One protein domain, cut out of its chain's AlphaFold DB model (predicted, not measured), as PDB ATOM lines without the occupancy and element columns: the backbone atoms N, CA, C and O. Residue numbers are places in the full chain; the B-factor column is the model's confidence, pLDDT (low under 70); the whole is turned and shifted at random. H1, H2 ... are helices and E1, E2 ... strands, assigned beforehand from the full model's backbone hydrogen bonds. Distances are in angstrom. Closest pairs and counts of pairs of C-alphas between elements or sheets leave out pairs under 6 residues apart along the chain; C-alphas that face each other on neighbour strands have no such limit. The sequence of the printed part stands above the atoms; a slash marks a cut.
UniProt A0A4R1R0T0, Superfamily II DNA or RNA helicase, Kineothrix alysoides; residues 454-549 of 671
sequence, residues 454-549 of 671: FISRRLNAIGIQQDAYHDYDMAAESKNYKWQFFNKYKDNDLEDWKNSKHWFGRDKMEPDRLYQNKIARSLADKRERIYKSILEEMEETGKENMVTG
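What this domain is: This is residues 454 to 549 of the 671 residues of the protein "Superfamily II DNA or RNA helicase" of Kineothrix alysoides (UniProt A0A4R1R0T0). What is the shape? Two long helices, H1 and H4, run side by side in opposite ways, with H2, H3 and the small hairpin E1-E2 as a head where H1 ends and H4 begins. What makes it up? The printed part has 96 residues, mostly helix, ordered H1, H2, H3, E1, E2, H4; it is loose, radius of gyration of the C-alphas 17.1 A, spanning 58 by 25 by 24 A.

How they stand to each other: How do the strands pair? E1, residues 504 to 506, and E2, residues 514 to 516, are antiparallel; N 505 and O 515, 2.9 A apart, are within hydrogen-bond range. Which helices touch? H1, residues 454 to 477, touches H4, residues 518 to 541, at 36 degrees, only just steep; the closest C-alphas, of Leu 459 and Glu 528, are 6.1 A apart. With residues 471 to 476 alone it touches H2, residues 479 to 491, in a helical hairpin; the closest C-alphas, of Ala 475 and Lys 482, are 4.0 A apart. H2 touches H3, residues 494 to 503, with 488 to 491 alone; the closest C-alphas, of Tyr 489 and Trp 497, are 5.3 A apart. Are the helix backbones complete? Every O i to N i+4 pair is within hydrogen-bond range in H1, H2 and H4, and 5 of 6 in H3.

Where its parts are: Where are the ends? H1 begins at C-alpha 454 (61.864, 8.256, 120.470) and H4 ends at C-alpha 541 (75.331, 15.553, 114.793). How long are they? H1 is 36.0 A, H4 35.0 A.

The domain as a whole: How large is it? The farthest C-alphas, of Met 509 and Asn 545, are 59.4 A apart. Is it unbroken and sure? The printed part has no cut and no long link; pLDDT is under 70 at residues 491 to 495 and 540 to 547.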
ATOM      1  N   PHE A 454      63.182   8.189 121.079       87.69
ATOM      2  CA  PHE A 454      61.864   8.256 120.470       87.69
ATOM      3  C   PHE A 454      61.870   7.652 119.064       87.69
ATOM      4  O   PHE A 454      61.018   6.807 118.769       87.69
ATOM      5  N   ILE A 455      62.824   8.041 118.214       88.25
ATOM      6  CA  ILE A 455      62.907   7.534 116.837       88.25
ATOM      7  C   ILE A 455      63.219   6.030 116.829       88.25
ATOM      8  O   ILE A 455      62.543   5.272 116.132       88.25
ATOM      9  N   SER A 456      64.130   5.562 117.687       89.56
ATOM     10  CA  SER A 456      64.464   4.138 117.835       89.56
ATOM     11  C   SER A 456      63.256   3.287 118.228       89.56
ATOM     12  O   SER A 456      63.048   2.200 117.689       89.56
ATOM     13  N   ARG A 457      62.394   3.786 119.126       90.06
ATOM     14  CA  ARG A 457      61.139   3.101 119.487       90.06
ATOM     15  C   ARG A 457      60.179   2.990 118.303       90.06
ATOM     16  O   ARG A 457      59.535   1.953 118.148       90.06
ATOM     17  N   ARG A 458      60.072   4.036 117.474       88.38
ATOM     18  CA  ARG A 458      59.238   4.017 116.258       88.38
ATOM     19  C   ARG A 458      59.788   3.029 115.228       88.38
ATOM     20  O   ARG A 458      59.006   2.276 114.656       88.38
ATOM     21  N   LEU A 459      61.108   2.991 115.043       89.56
ATOM     22  CA  LEU A 459      61.767   2.056 114.135       89.56
ATOM     23  C   LEU A 459      61.580   0.597 114.579       89.56
ATOM     24  O   LEU A 459      61.233  -0.243 113.758       89.56
ATOM     25  N   ASN A 460      61.712   0.306 115.878       91.25
ATOM     26  CA  ASN A 460      61.453  -1.031 116.421       91.25
ATOM     27  C   ASN A 460      60.007  -1.481 116.145       91.25
ATOM     28  O   ASN A 460      59.790  -2.571 115.624       91.25
ATOM     29  N   ALA A 461      59.018  -0.612 116.386       88.62
ATOM     30  CA  ALA A 461      57.619  -0.927 116.089       88.62
ATOM     31  C   ALA A 461      57.377  -1.260 114.601       88.62
ATOM     32  O   ALA A 461      56.562  -2.132 114.299       88.62
ATOM     33  N   ILE A 462      58.090  -0.598 113.682       90.06
ATOM     34  CA  ILE A 462      58.050  -0.914 112.246       90.06
ATOM     35  C   ILE A 462      58.725  -2.257 111.956       90.06
ATOM     36  O   ILE A 462      58.165  -3.044 111.198       90.06
ATOM     37  N   GLY A 463      59.861  -2.552 112.593       91.00
ATOM     38  CA  GLY A 463      60.540  -3.844 112.465       91.00
ATOM     39  C   GLY A 463      59.635  -5.018 112.848       91.00
ATOM     40  O   GLY A 463      59.478  -5.948 112.066       91.00
ATOM     41  N   ILE A 464      58.920  -4.920 113.979       89.38
ATOM     42  CA  ILE A 464      57.944  -5.949 114.394       89.38
ATOM     43  C   ILE A 464      56.847  -6.133 113.327       89.38
ATOM     44  O   ILE A 464      56.420  -7.254 113.042       89.38
ATOM     45  N   GLN A 465      56.382  -5.038 112.718       89.69
ATOM     46  CA  GLN A 465      55.393  -5.093 111.641       89.69
ATOM     47  C   GLN A 465      55.960  -5.761 110.372       89.69
ATOM     48  O   GLN A 465      55.258  -6.547 109.733       89.69
ATOM     49  N   GLN A 466      57.211  -5.482 110.003       90.12
ATOM     50  CA  GLN A 466      57.879  -6.103 108.853       90.12
ATOM     51  C   GLN A 466      58.137  -7.596 109.071       90.12
ATOM     52  O   GLN A 466      57.873  -8.384 108.161       90.12
ATOM     53  N   ASP A 467      58.542  -7.998 110.279       89.94
ATOM     54  CA  ASP A 467      58.678  -9.407 110.663       89.94
ATOM     55  C   ASP A 467      57.351 -10.153 110.484       89.94
ATOM     56  O   ASP A 467      57.314 -11.260 109.948       89.94
ATOM     57  N   ALA A 468      56.228  -9.522 110.846       89.50
ATOM     58  CA  ALA A 468      54.910 -10.106 110.621       89.50
ATOM     59  C   ALA A 468      54.588 -10.292 109.131       89.50
ATOM     60  O   ALA A 468      54.027 -11.320 108.744       89.50
ATOM     61  N   TYR A 469      54.945  -9.330 108.274       90.62
ATOM     62  CA  TYR A 469      54.776  -9.480 106.825       90.62
ATOM     63  C   TYR A 469      55.690 -10.555 106.234       90.62
ATOM     64  O   TYR A 469      55.262 -11.276 105.333       90.62
ATOM     65  N   HIS A 470      56.904 -10.709 106.757       90.19
ATOM     66  CA  HIS A 470      57.785 -11.807 106.377       90.19
ATOM     67  C   HIS A 470      57.186 -13.166 106.768       90.19
ATOM     68  O   HIS A 470      57.083 -14.055 105.921       90.19
ATOM     69  N   ASP A 471      56.689 -13.305 108.002       88.50
ATOM     70  CA  ASP A 471      56.016 -14.524 108.464       88.50
ATOM     71  C   ASP A 471      54.783 -14.859 107.591       88.50
ATOM     72  O   ASP A 471      54.510 -16.032 107.320       88.50
ATOM     73  N   TYR A 472      54.053 -13.841 107.109       88.75
ATOM     74  CA  TYR A 472      52.932 -14.012 106.174       88.75
ATOM     75  C   TYR A 472      53.374 -14.592 104.824       88.75
ATOM     76  O   TYR A 472      52.729 -15.510 104.311       88.75
ATOM     77  N   ASP A 473      54.465 -14.081 104.248       89.25
ATOM     78  CA  ASP A 473      54.990 -14.581 102.974       89.25
ATOM     79  C   ASP A 473      55.478 -16.032 103.121       89.25
ATOM     80  O   ASP A 473      55.097 -16.900 102.333       89.25
ATOM     81  N   MET A 474      56.199 -16.339 104.204       87.88
ATOM     82  CA  MET A 474      56.648 -17.702 104.518       87.88
ATOM     83  C   MET A 474      55.471 -18.682 104.675       87.88
ATOM     84  O   MET A 474      55.529 -19.835 104.234       87.88
ATOM     85  N   ALA A 475      54.365 -18.230 105.273       85.31
ATOM     86  CA  ALA A 475      53.139 -19.014 105.412       85.31
ATOM     87  C   ALA A 475      52.437 -19.311 104.075       85.31
ATOM     88  O   ALA A 475      51.717 -20.311 103.975       85.31
ATOM     89  N   ALA A 476      52.630 -18.470 103.054       81.19
ATOM     90  CA  ALA A 476      52.095 -18.705 101.714       81.19
ATOM     91  C   ALA A 476      52.860 -19.816 100.971       81.19
ATOM     92  O   ALA A 476      52.268 -20.531 100.161       81.19
ATOM     93  N   GLU A 477      54.144 -19.997 101.280       81.44
ATOM     94  CA  GLU A 477      55.043 -20.926 100.585       81.44
ATOM     95  C   GLU A 477      55.069 -22.337 101.197       81.44
ATOM     96  O   GLU A 477      55.416 -23.306 100.518       81.44
ATOM     97  N   SER A 478      54.678 -22.504 102.469       78.75
ATOM     98  CA  SER A 478      54.803 -23.791 103.167       78.75
ATOM     99  C   SER A 478      53.716 -24.059 104.209       78.75
ATOM    100  O   SER A 478      53.394 -23.228 105.059       78.75
ATOM    101  N   LYS A 479      53.197 -25.298 104.215       72.56
ATOM    102  CA  LYS A 479      52.177 -25.758 105.179       72.56
ATOM    103  C   LYS A 479      52.649 -25.705 106.637       72.56
ATOM    104  O   LYS A 479      51.827 -25.446 107.512       72.56
ATOM    105  N   ASN A 480      53.939 -25.932 106.899       74.19
ATOM    106  CA  ASN A 480      54.481 -25.898 108.262       74.19
ATOM    107  C   ASN A 480      54.545 -24.460 108.800       74.19
ATOM    108  O   ASN A 480      54.113 -24.206 109.923       74.19
ATOM    109  N   TYR A 481      54.995 -23.512 107.973       76.12
ATOM    110  CA  TYR A 481      55.017 -22.088 108.319       76.12
ATOM    111  C   TYR A 481      53.607 -21.508 108.441       76.12
ATOM    112  O   TYR A 481      53.353 -20.689 109.319       76.12
ATOM    113  N   LYS A 482      52.653 -22.008 107.644       78.69
ATOM    114  CA  LYS A 482      51.240 -21.636 107.757       78.69
ATOM    115  C   LYS A 482      50.696 -21.867 109.169       78.69
ATOM    116  O   LYS A 482      50.069 -20.971 109.724       78.69
ATOM    117  N   TRP A 483      50.956 -23.030 109.772       76.06
ATOM    118  CA  TRP A 483      50.513 -23.309 111.145       76.06
ATOM    119  C   TRP A 483      51.179 -22.388 112.175       76.06
ATOM    120  O   TRP A 483      50.494 -21.868 113.050       76.06
ATOM    121  N   GLN A 484      52.485 -22.131 112.047       78.31
ATOM    122  CA  GLN A 484      53.220 -21.236 112.952       78.31
ATOM    123  C   GLN A 484      52.705 -19.794 112.886       78.31
ATOM    124  O   GLN A 484      52.452 -19.188 113.926       78.31
ATOM    125  N   PHE A 485      52.491 -19.275 111.674       83.25
ATOM    126  CA  PHE A 485      51.914 -17.954 111.442       83.25
ATOM    127  C   PHE A 485      50.523 -17.837 112.069       83.25
ATOM    128  O   PHE A 485      50.259 -16.891 112.812       83.25
ATOM    129  N   PHE A 486      49.641 -18.812 111.821       77.75
ATOM    130  CA  PHE A 486      48.310 -18.790 112.420       77.75
ATOM    131  C   PHE A 486      48.374 -18.883 113.935       77.75
ATOM    132  O   PHE A 486      47.764 -18.044 114.579       77.75
ATOM    133  N   ASN A 487      49.153 -19.794 114.514       78.00
ATOM    134  CA  ASN A 487      49.296 -19.833 115.964       78.00
ATOM    135  C   ASN A 487      49.721 -18.467 116.505       78.00
ATOM    136  O   ASN A 487      49.004 -17.907 117.323       78.00
ATOM    137  N   LYS A 488      50.809 -17.886 115.989       80.31
ATOM    138  CA  LYS A 488      51.363 -16.609 116.465       80.31
ATOM    139  C   LYS A 488      50.382 -15.439 116.340       80.31
ATOM    140  O   LYS A 488      50.183 -14.696 117.292       80.31
ATOM    141  N   TYR A 489      49.738 -15.284 115.188       78.94
ATOM    142  CA  TYR A 489      48.927 -14.102 114.886       78.94
ATOM    143  C   TYR A 489      47.417 -14.315 115.062       78.94
ATOM    144  O   TYR A 489      46.636 -13.375 114.887       78.94
ATOM    145  N   LYS A 490      46.983 -15.532 115.411       71.62
ATOM    146  CA  LYS A 490      45.580 -15.877 115.670       71.62
ATOM    147  C   LYS A 490      45.331 -16.388 117.092       71.62
ATOM    148  O   LYS A 490      44.345 -15.980 117.692       71.62
ATOM    149  N   ASP A 491      46.200 -17.252 117.609       66.12
ATOM    150  CA  ASP A 491      45.902 -18.094 118.777       66.12
ATOM    151  C   ASP A 491      46.916 -17.932 119.943       66.12
ATOM    152  O   ASP A 491      46.812 -18.641 120.942       66.12
ATOM    153  N   ASN A 492      47.892 -17.017 119.832       61.62
ATOM    154  CA  ASN A 492      49.002 -16.819 120.786       61.62
ATOM    155  C   ASN A 492      48.786 -15.614 121.742       61.62
ATOM    156  O   ASN A 492      47.652 -15.193 121.971       61.62
ATOM    157  N   ASP A 493      49.881 -15.088 122.320       64.38
ATOM    158  CA  ASP A 493      49.958 -13.962 123.263       64.38
ATOM    159  C   ASP A 493      49.004 -12.801 122.913       64.38
ATOM    160  O   ASP A 493      48.818 -12.410 121.756       64.38
ATOM    161  N   LEU A 494      48.416 -12.218 123.959       68.31
ATOM    162  CA  LEU A 494      47.469 -11.114 123.909       68.31
ATOM    163  C   LEU A 494      48.008  -9.930 123.086       68.31
ATOM    164  O   LEU A 494      47.218  -9.219 122.464       68.31
ATOM    165  N   GLU A 495      49.323  -9.700 123.093       68.81
ATOM    166  CA  GLU A 495      49.950  -8.583 122.381       68.81
ATOM    167  C   GLU A 495      50.129  -8.846 120.876       68.81
ATOM    168  O   GLU A 495      49.732  -8.004 120.064       68.81
ATOM    169  N   ASP A 496      50.604 -10.033 120.483       70.06
ATOM    170  CA  ASP A 496      50.710 -10.446 119.073       70.06
ATOM    171  C   ASP A 496      49.338 -10.432 118.391       70.06
ATOM    172  O   ASP A 496      49.180  -9.951 117.266       70.06
ATOM    173  N   TRP A 497      48.307 -10.894 119.101       71.12
ATOM    174  CA  TRP A 497      46.930 -10.864 118.621       71.12
ATOM    175  C   TRP A 497      46.380  -9.439 118.447       71.12
ATOM    176  O   TRP A 497      45.692  -9.160 117.459       71.12
ATOM    177  N   LYS A 498      46.656  -8.518 119.384       75.00
ATOM    178  CA  LYS A 498      46.236  -7.108 119.253       75.00
ATOM    179  C   LYS A 498      46.878  -6.458 118.036       75.00
ATOM    180  O   LYS A 498      46.171  -5.828 117.254       75.00
ATOM    181  N   ASN A 499      48.182  -6.648 117.863       79.25
ATOM    182  CA  ASN A 499      48.919  -6.085 116.740       79.25
ATOM    183  C   ASN A 499      48.505  -6.724 115.408       79.25
ATOM    184  O   ASN A 499      48.276  -6.023 114.426       79.25
ATOM    185  N   SER A 500      48.279  -8.038 115.382       79.44
ATOM    186  CA  SER A 500      47.824  -8.753 114.185       79.44
ATOM    187  C   SER A 500      46.539  -8.176 113.589       79.44
ATOM    188  O   SER A 500      46.443  -8.003 112.376       79.44
ATOM    189  N   LYS A 501      45.561  -7.806 114.428       80.12
ATOM    190  CA  LYS A 501      44.291  -7.206 113.973       80.12
ATOM    191  C   LYS A 501      44.468  -5.900 113.201       80.12
ATOM    192  O   LYS A 501      43.571  -5.510 112.458       80.12
ATOM    193  N   HIS A 502      45.586  -5.218 113.415       82.88
ATOM    194  CA  HIS A 502      45.935  -3.975 112.744       82.88
ATOM    195  C   HIS A 502      46.634  -4.213 111.403       82.88
ATOM    196  O   HIS A 502      46.497  -3.396 110.494       82.88
ATOM    197  N   TRP A 503      47.347  -5.332 111.262       86.19
ATOM    198  CA  TRP A 503      48.181  -5.631 110.095       86.19
ATOM    199  C   TRP A 503      47.516  -6.569 109.089       86.19
ATOM    200  O   TRP A 503      47.769  -6.453 107.887       86.19
ATOM    201  N   PHE A 504      46.654  -7.468 109.571       88.69
ATOM    202  CA  PHE A 504      45.987  -8.480 108.764       88.69
ATOM    203  C   PHE A 504      44.469  -8.389 108.874       88.69
ATOM    204  O   PHE A 504      43.886  -8.410 109.961       88.69
ATOM    205  N   GLY A 505      43.821  -8.334 107.717       85.81
ATOM    206  CA  GLY A 505      42.373  -8.368 107.609       85.81
ATOM    207  C   GLY A 505      41.877  -9.805 107.548       85.81
ATOM    208  O   GLY A 505      42.639 -10.732 107.264       85.81
ATOM    209  N   ARG A 506      40.586  -9.996 107.820       83.38
ATOM    210  CA  ARG A 506      39.930 -11.312 107.837       83.38
ATOM    211  C   ARG A 506      38.837 -11.347 106.796       83.38
ATOM    212  O   ARG A 506      38.028 -10.422 106.719       83.38
ATOM    213  N   ASP A 507      38.817 -12.397 105.987       78.62
ATOM    214  CA  ASP A 507      37.694 -12.599 105.086       78.62
ATOM    215  C   ASP A 507      36.419 -12.893 105.897       78.62
ATOM    216  O   ASP A 507      36.457 -13.566 106.925       78.62
ATOM    217  N   LYS A 508      35.276 -12.347 105.476       73.38
ATOM    218  CA  LYS A 508      34.009 -12.565 106.191       73.38
ATOM    219  C   LYS A 508      33.457 -13.967 105.982       73.38
ATOM    220  O   LYS A 508      32.829 -14.505 106.889       73.38
ATOM    221  N   MET A 509      33.642 -14.509 104.781       74.94
ATOM    222  CA  MET A 509      33.181 -15.841 104.402       74.94
ATOM    223  C   MET A 509      34.192 -16.902 104.836       74.94
ATOM    224  O   MET A 509      33.806 -18.014 105.180       74.94
ATOM    225  N   GLU A 510      35.473 -16.531 104.903       77.88
ATOM    226  CA  GLU A 510      36.558 -17.372 105.412       77.88
ATOM    227  C   GLU A 510      37.337 -16.656 106.540       77.88
ATOM    228  O   GLU A 510      38.455 -16.197 106.314       77.88
ATOM    229  N   PRO A 511      36.812 -16.568 107.783       72.06
ATOM    230  CA  PRO A 511      37.476 -15.852 108.889       72.06
ATOM    231  C   PRO A 511      38.880 -16.360 109.245       72.06
ATOM    232  O   PRO A 511      39.673 -15.642 109.864       72.06
ATOM    233  N   ASP A 512      39.179 -17.595 108.841       70.06
ATOM    234  CA  ASP A 512      40.481 -18.247 108.975       70.06
ATOM    235  C   ASP A 512      41.483 -17.823 107.892       70.06
ATOM    236  O   ASP A 512      42.662 -18.163 107.969       70.06
ATOM    237  N   ARG A 513      41.048 -17.064 106.885       77.31
ATOM    238  CA  ARG A 513      41.898 -16.530 105.828       77.31
ATOM    239  C   ARG A 513      42.282 -15.089 106.142       77.31
ATOM    240  O   ARG A 513      41.496 -14.155 105.972       77.31
ATOM    241  N   LEU A 514      43.533 -14.927 106.565       84.12
ATOM    242  CA  LEU A 514      44.162 -13.624 106.745       84.12
ATOM    243  C   LEU A 514      44.669 -13.068 105.407       84.12
ATOM    244  O   LEU A 514      45.178 -13.806 104.558       84.12
ATOM    245  N   TYR A 515      44.556 -11.756 105.225       87.94
ATOM    246  CA  TYR A 515      45.164 -11.031 104.109       87.94
ATOM    247  C   TYR A 515      45.922  -9.807 104.610       87.94
ATOM    248  O   TYR A 515      45.524  -9.180 105.587       87.94
ATOM    249  N   GLN A 516      47.009  -9.464 103.923       89.75
ATOM    250  CA  GLN A 516      47.795  -8.267 104.211       89.75
ATOM    251  C   GLN A 516      47.272  -7.047 103.446       89.75
ATOM    252  O   GLN A 516      46.698  -7.180 102.364       89.75
ATOM    253  N   ASN A 517      47.536  -5.867 104.000       91.62
ATOM    254  CA  ASN A 517      47.378  -4.584 103.327       91.62
ATOM    255  C   ASN A 517      48.708  -4.189 102.664       91.62
ATOM    256  O   ASN A 517      49.661  -3.815 103.350       91.62
ATOM    257  N   LYS A 518      48.789  -4.254 101.332       91.31
ATOM    258  CA  LYS A 518      50.025  -3.951 100.590       91.31
ATOM    259  C   LYS A 518      50.400  -2.474 100.656       91.31
ATOM    260  O   LYS A 518      51.587  -2.158 100.621       91.31
ATOM    261  N   ILE A 519      49.418  -1.576 100.798       92.06
ATOM    262  CA  ILE A 519      49.682  -0.148 101.028       92.06
ATOM    263  C   ILE A 519      50.394   0.017 102.373       92.06
ATOM    264  O   ILE A 519      51.426   0.679 102.447       92.06
ATOM    265  N   ALA A 520      49.887  -0.633 103.427       91.25
ATOM    266  CA  ALA A 520      50.496  -0.583 104.756       91.25
ATOM    267  C   ALA A 520      51.931  -1.125 104.755       91.25
ATOM    268  O   ALA A 520      52.815  -0.497 105.331       91.25
ATOM    269  N   ARG A 521      52.166  -2.244 104.059       91.25
ATOM    270  CA  ARG A 521      53.500  -2.834 103.893       91.25
ATOM    271  C   ARG A 521      54.467  -1.894 103.177       91.25
ATOM    272  O   ARG A 521      55.526  -1.594 103.715       91.25
ATOM    273  N   SER A 522      54.070  -1.348 102.027       88.50
ATOM    274  CA  SER A 522      54.903  -0.391 101.287       88.50
ATOM    275  C   SER A 522      55.220   0.866 102.110       88.50
ATOM    276  O   SER A 522      56.313   1.419 101.991       88.50
ATOM    277  N   LEU A 523      54.285   1.330 102.945       85.75
ATOM    278  CA  LEU A 523      54.511   2.459 103.851       85.75
ATOM    279  C   LEU A 523      55.436   2.107 105.018       85.75
ATOM    280  O   LEU A 523      56.215   2.965 105.425       85.75
ATOM    281  N   ALA A 524      55.358   0.885 105.554       88.25
ATOM    282  CA  ALA A 524      56.264   0.411 106.597       88.25
ATOM    283  C   ALA A 524      57.715   0.435 106.095       88.25
ATOM    284  O   ALA A 524      58.551   1.086 106.715       88.25
ATOM    285  N   ASP A 525      57.970  -0.128 104.909       82.56
ATOM    286  CA  ASP A 525      59.302  -0.136 104.286       82.56
ATOM    287  C   ASP A 525      59.833   1.284 104.036       82.56
ATOM    288  O   ASP A 525      61.000   1.590 104.279       82.56
ATOM    289  N   LYS A 526      58.963   2.191 103.575       78.25
ATOM    290  CA  LYS A 526      59.330   3.595 103.362       78.25
ATOM    291  C   LYS A 526      59.670   4.307 104.675       78.25
ATOM    292  O   LYS A 526      60.656   5.038 104.741       78.25
ATOM    293  N   ARG A 527      58.856   4.120 105.717       81.19
ATOM    294  CA  ARG A 527      59.061   4.744 107.035       81.19
ATOM    295  C   ARG A 527      60.305   4.203 107.732       81.19
ATOM    296  O   ARG A 527      61.000   4.979 108.378       81.19
ATOM    297  N   GLU A 528      60.600   2.915 107.573       83.19
ATOM    298  CA  GLU A 528      61.824   2.296 108.085       83.19
ATOM    299  C   GLU A 528      63.067   3.021 107.551       83.19
ATOM    300  O   GLU A 528      63.907   3.460 108.337       83.19
ATOM    301  N   ARG A 529      63.146   3.221 106.226       74.69
ATOM    302  CA  ARG A 529      64.255   3.944 105.577       74.69
ATOM    303  C   ARG A 529      64.409   5.367 106.114       74.69
ATOM    304  O   ARG A 529      65.505   5.765 106.501       74.69
ATOM    305  N   ILE A 530      63.299   6.100 106.213       74.31
ATOM    306  CA  ILE A 530      63.289   7.477 106.731       74.31
ATOM    307  C   ILE A 530      63.804   7.521 108.175       74.31
ATOM    308  O   ILE A 530      64.688   8.317 108.478       74.31
ATOM    309  N   TYR A 531      63.287   6.672 109.067       81.56
ATOM    310  CA  TYR A 531      63.707   6.687 110.469       81.56
ATOM    311  C   TYR A 531      65.149   6.213 110.668       81.56
ATOM    312  O   TYR A 531      65.834   6.783 111.513       81.56
ATOM    313  N   LYS A 532      65.639   5.247 109.877       81.12
ATOM    314  CA  LYS A 532      67.065   4.876 109.872       81.12
ATOM    315  C   LYS A 532      67.946   6.064 109.496       81.12
ATOM    316  O   LYS A 532      68.862   6.384 110.240       81.12
ATOM    317  N   SER A 533      67.604   6.778 108.423       72.69
ATOM    318  CA  SER A 533      68.343   7.983 108.033       72.69
ATOM    319  C   SER A 533      68.326   9.065 109.115       72.69
ATOM    320  O   SER A 533      69.329   9.751 109.288       72.69
ATOM    321  N   ILE A 534      67.197   9.261 109.801       77.44
ATOM    322  CA  ILE A 534      67.105  10.244 110.887       77.44
ATOM    323  C   ILE A 534      68.024   9.843 112.049       77.44
ATOM    324  O   ILE A 534      68.689  10.706 112.611       77.44
ATOM    325  N   LEU A 535      68.088   8.553 112.398       82.88
ATOM    326  CA  LEU A 535      68.979   8.060 113.455       82.88
ATOM    327  C   LEU A 535      70.455   8.226 113.090       82.88
ATOM    328  O   LEU A 535      71.207   8.774 113.888       82.88
ATOM    329  N   GLU A 536      70.851   7.838 111.877       79.25
ATOM    330  CA  GLU A 536      72.226   8.019 111.383       79.25
ATOM    331  C   GLU A 536      72.659   9.494 111.477       79.25
ATOM    332  O   GLU A 536      73.739   9.820 111.966       79.25
ATOM    333  N   GLU A 537      71.772  10.415 111.097       75.62
ATOM    334  CA  GLU A 537      72.010  11.855 111.191       75.62
ATOM    335  C   GLU A 537      72.102  12.360 112.647       75.62
ATOM    336  O   GLU A 537      72.907  13.246 112.963       75.62
ATOM    337  N   MET A 538      71.300  11.803 113.560       80.69
ATOM    338  CA  MET A 538      71.386  12.104 114.993       80.69
ATOM    339  C   MET A 538      72.731  11.648 115.584       80.69
ATOM    340  O   MET A 538      73.334  12.391 116.363       80.69
ATOM    341  N   GLU A 539      73.237  10.481 115.179       76.69
ATOM    342  CA  GLU A 539      74.541   9.957 115.606       76.69
ATOM    343  C   GLU A 539      75.722  10.791 115.076       76.69
ATOM    344  O   GLU A 539      76.740  10.952 115.758       76.69
ATOM    345  N   GLU A 540      75.607  11.333 113.859       69.38
ATOM    346  CA  GLU A 540      76.597  12.241 113.271       69.38
ATOM    347  C   GLU A 540      76.621  13.597 113.987       69.38
ATOM    348  O   GLU A 540      77.680  14.058 114.414       69.38
ATOM    349  N   THR A 541      75.453  14.218 114.175       63.97
ATOM    350  CA  THR A 541      75.331  15.553 114.793       63.97
ATOM    351  C   THR A 541      75.728  15.574 116.269       63.97
ATOM    352  O   THR A 541      76.289  16.571 116.734       63.97
ATOM    353  N   GLY A 542      75.551  14.460 116.991       58.81
ATOM    354  CA  GLY A 542      76.056  14.297 118.358       58.81
ATOM    355  C   GLY A 542      77.581  14.450 118.485       58.81
ATOM    356  O   GLY A 542      78.078  14.759 119.566       58.81
ATOM    357  N   LYS A 543      78.338  14.298 117.386       53.44
ATOM    358  CA  LYS A 543      79.801  14.488 117.346       53.44
ATOM    359  C   LYS A 543      80.214  15.941 117.072       53.44
ATOM    360  O   LYS A 543      81.369  16.291 117.302       53.44
ATOM    361  N   GLU A 544      79.289  16.789 116.616       49.03
ATOM    362  CA  GLU A 544      79.537  18.173 116.171       49.03
ATOM    363  C   GLU A 544      79.091  19.243 117.194       49.03
ATOM    364  O   GLU A 544      78.995  20.420 116.855       49.03
ATOM    365  N   ASN A 545      78.827  18.870 118.457       52.44
ATOM    366  CA  ASN A 545      78.252  19.746 119.499       52.44
ATOM    367  C   ASN A 545      76.883  20.367 119.131       52.44
ATOM    368  O   ASN A 545      76.478  21.369 119.725       52.44
ATOM    369  N   MET A 546      76.151  19.792 118.172       59.06
ATOM    370  CA  MET A 546      74.763  20.169 117.888       59.06
ATOM    371  C   MET A 546      73.802  19.388 118.796       59.06
ATOM    372  O   MET A 546      74.070  18.248 119.172       59.06
ATOM    373  N   VAL A 547      72.658  19.989 119.138       69.75
ATOM    374  CA  VAL A 547      71.597  19.290 119.881       69.75
ATOM    375  C   VAL A 547      71.026  18.182 118.999       69.75
ATOM    376  O   VAL A 547      70.642  18.436 117.853       69.75
ATOM    377  N   THR A 548      70.932  16.964 119.532       78.69
ATOM    378  CA  THR A 548      70.382  15.816 118.807       78.69
ATOM    379  C   THR A 548      68.973  16.115 118.287       78.69
ATOM    380  O   THR A 548      68.171  16.801 118.922       78.69
ATOM    381  N   GLY A 549      68.688  15.660 117.065       79.25
ATOM    382  CA  GLY A 549      67.398  15.880 116.405       79.25
ATOM    383  C   GLY A 549      67.167  17.279 115.825       79.25
ATOM    384  O   GLY A 549      66.064  17.549 115.352       79.25
TER     385      GLY A 549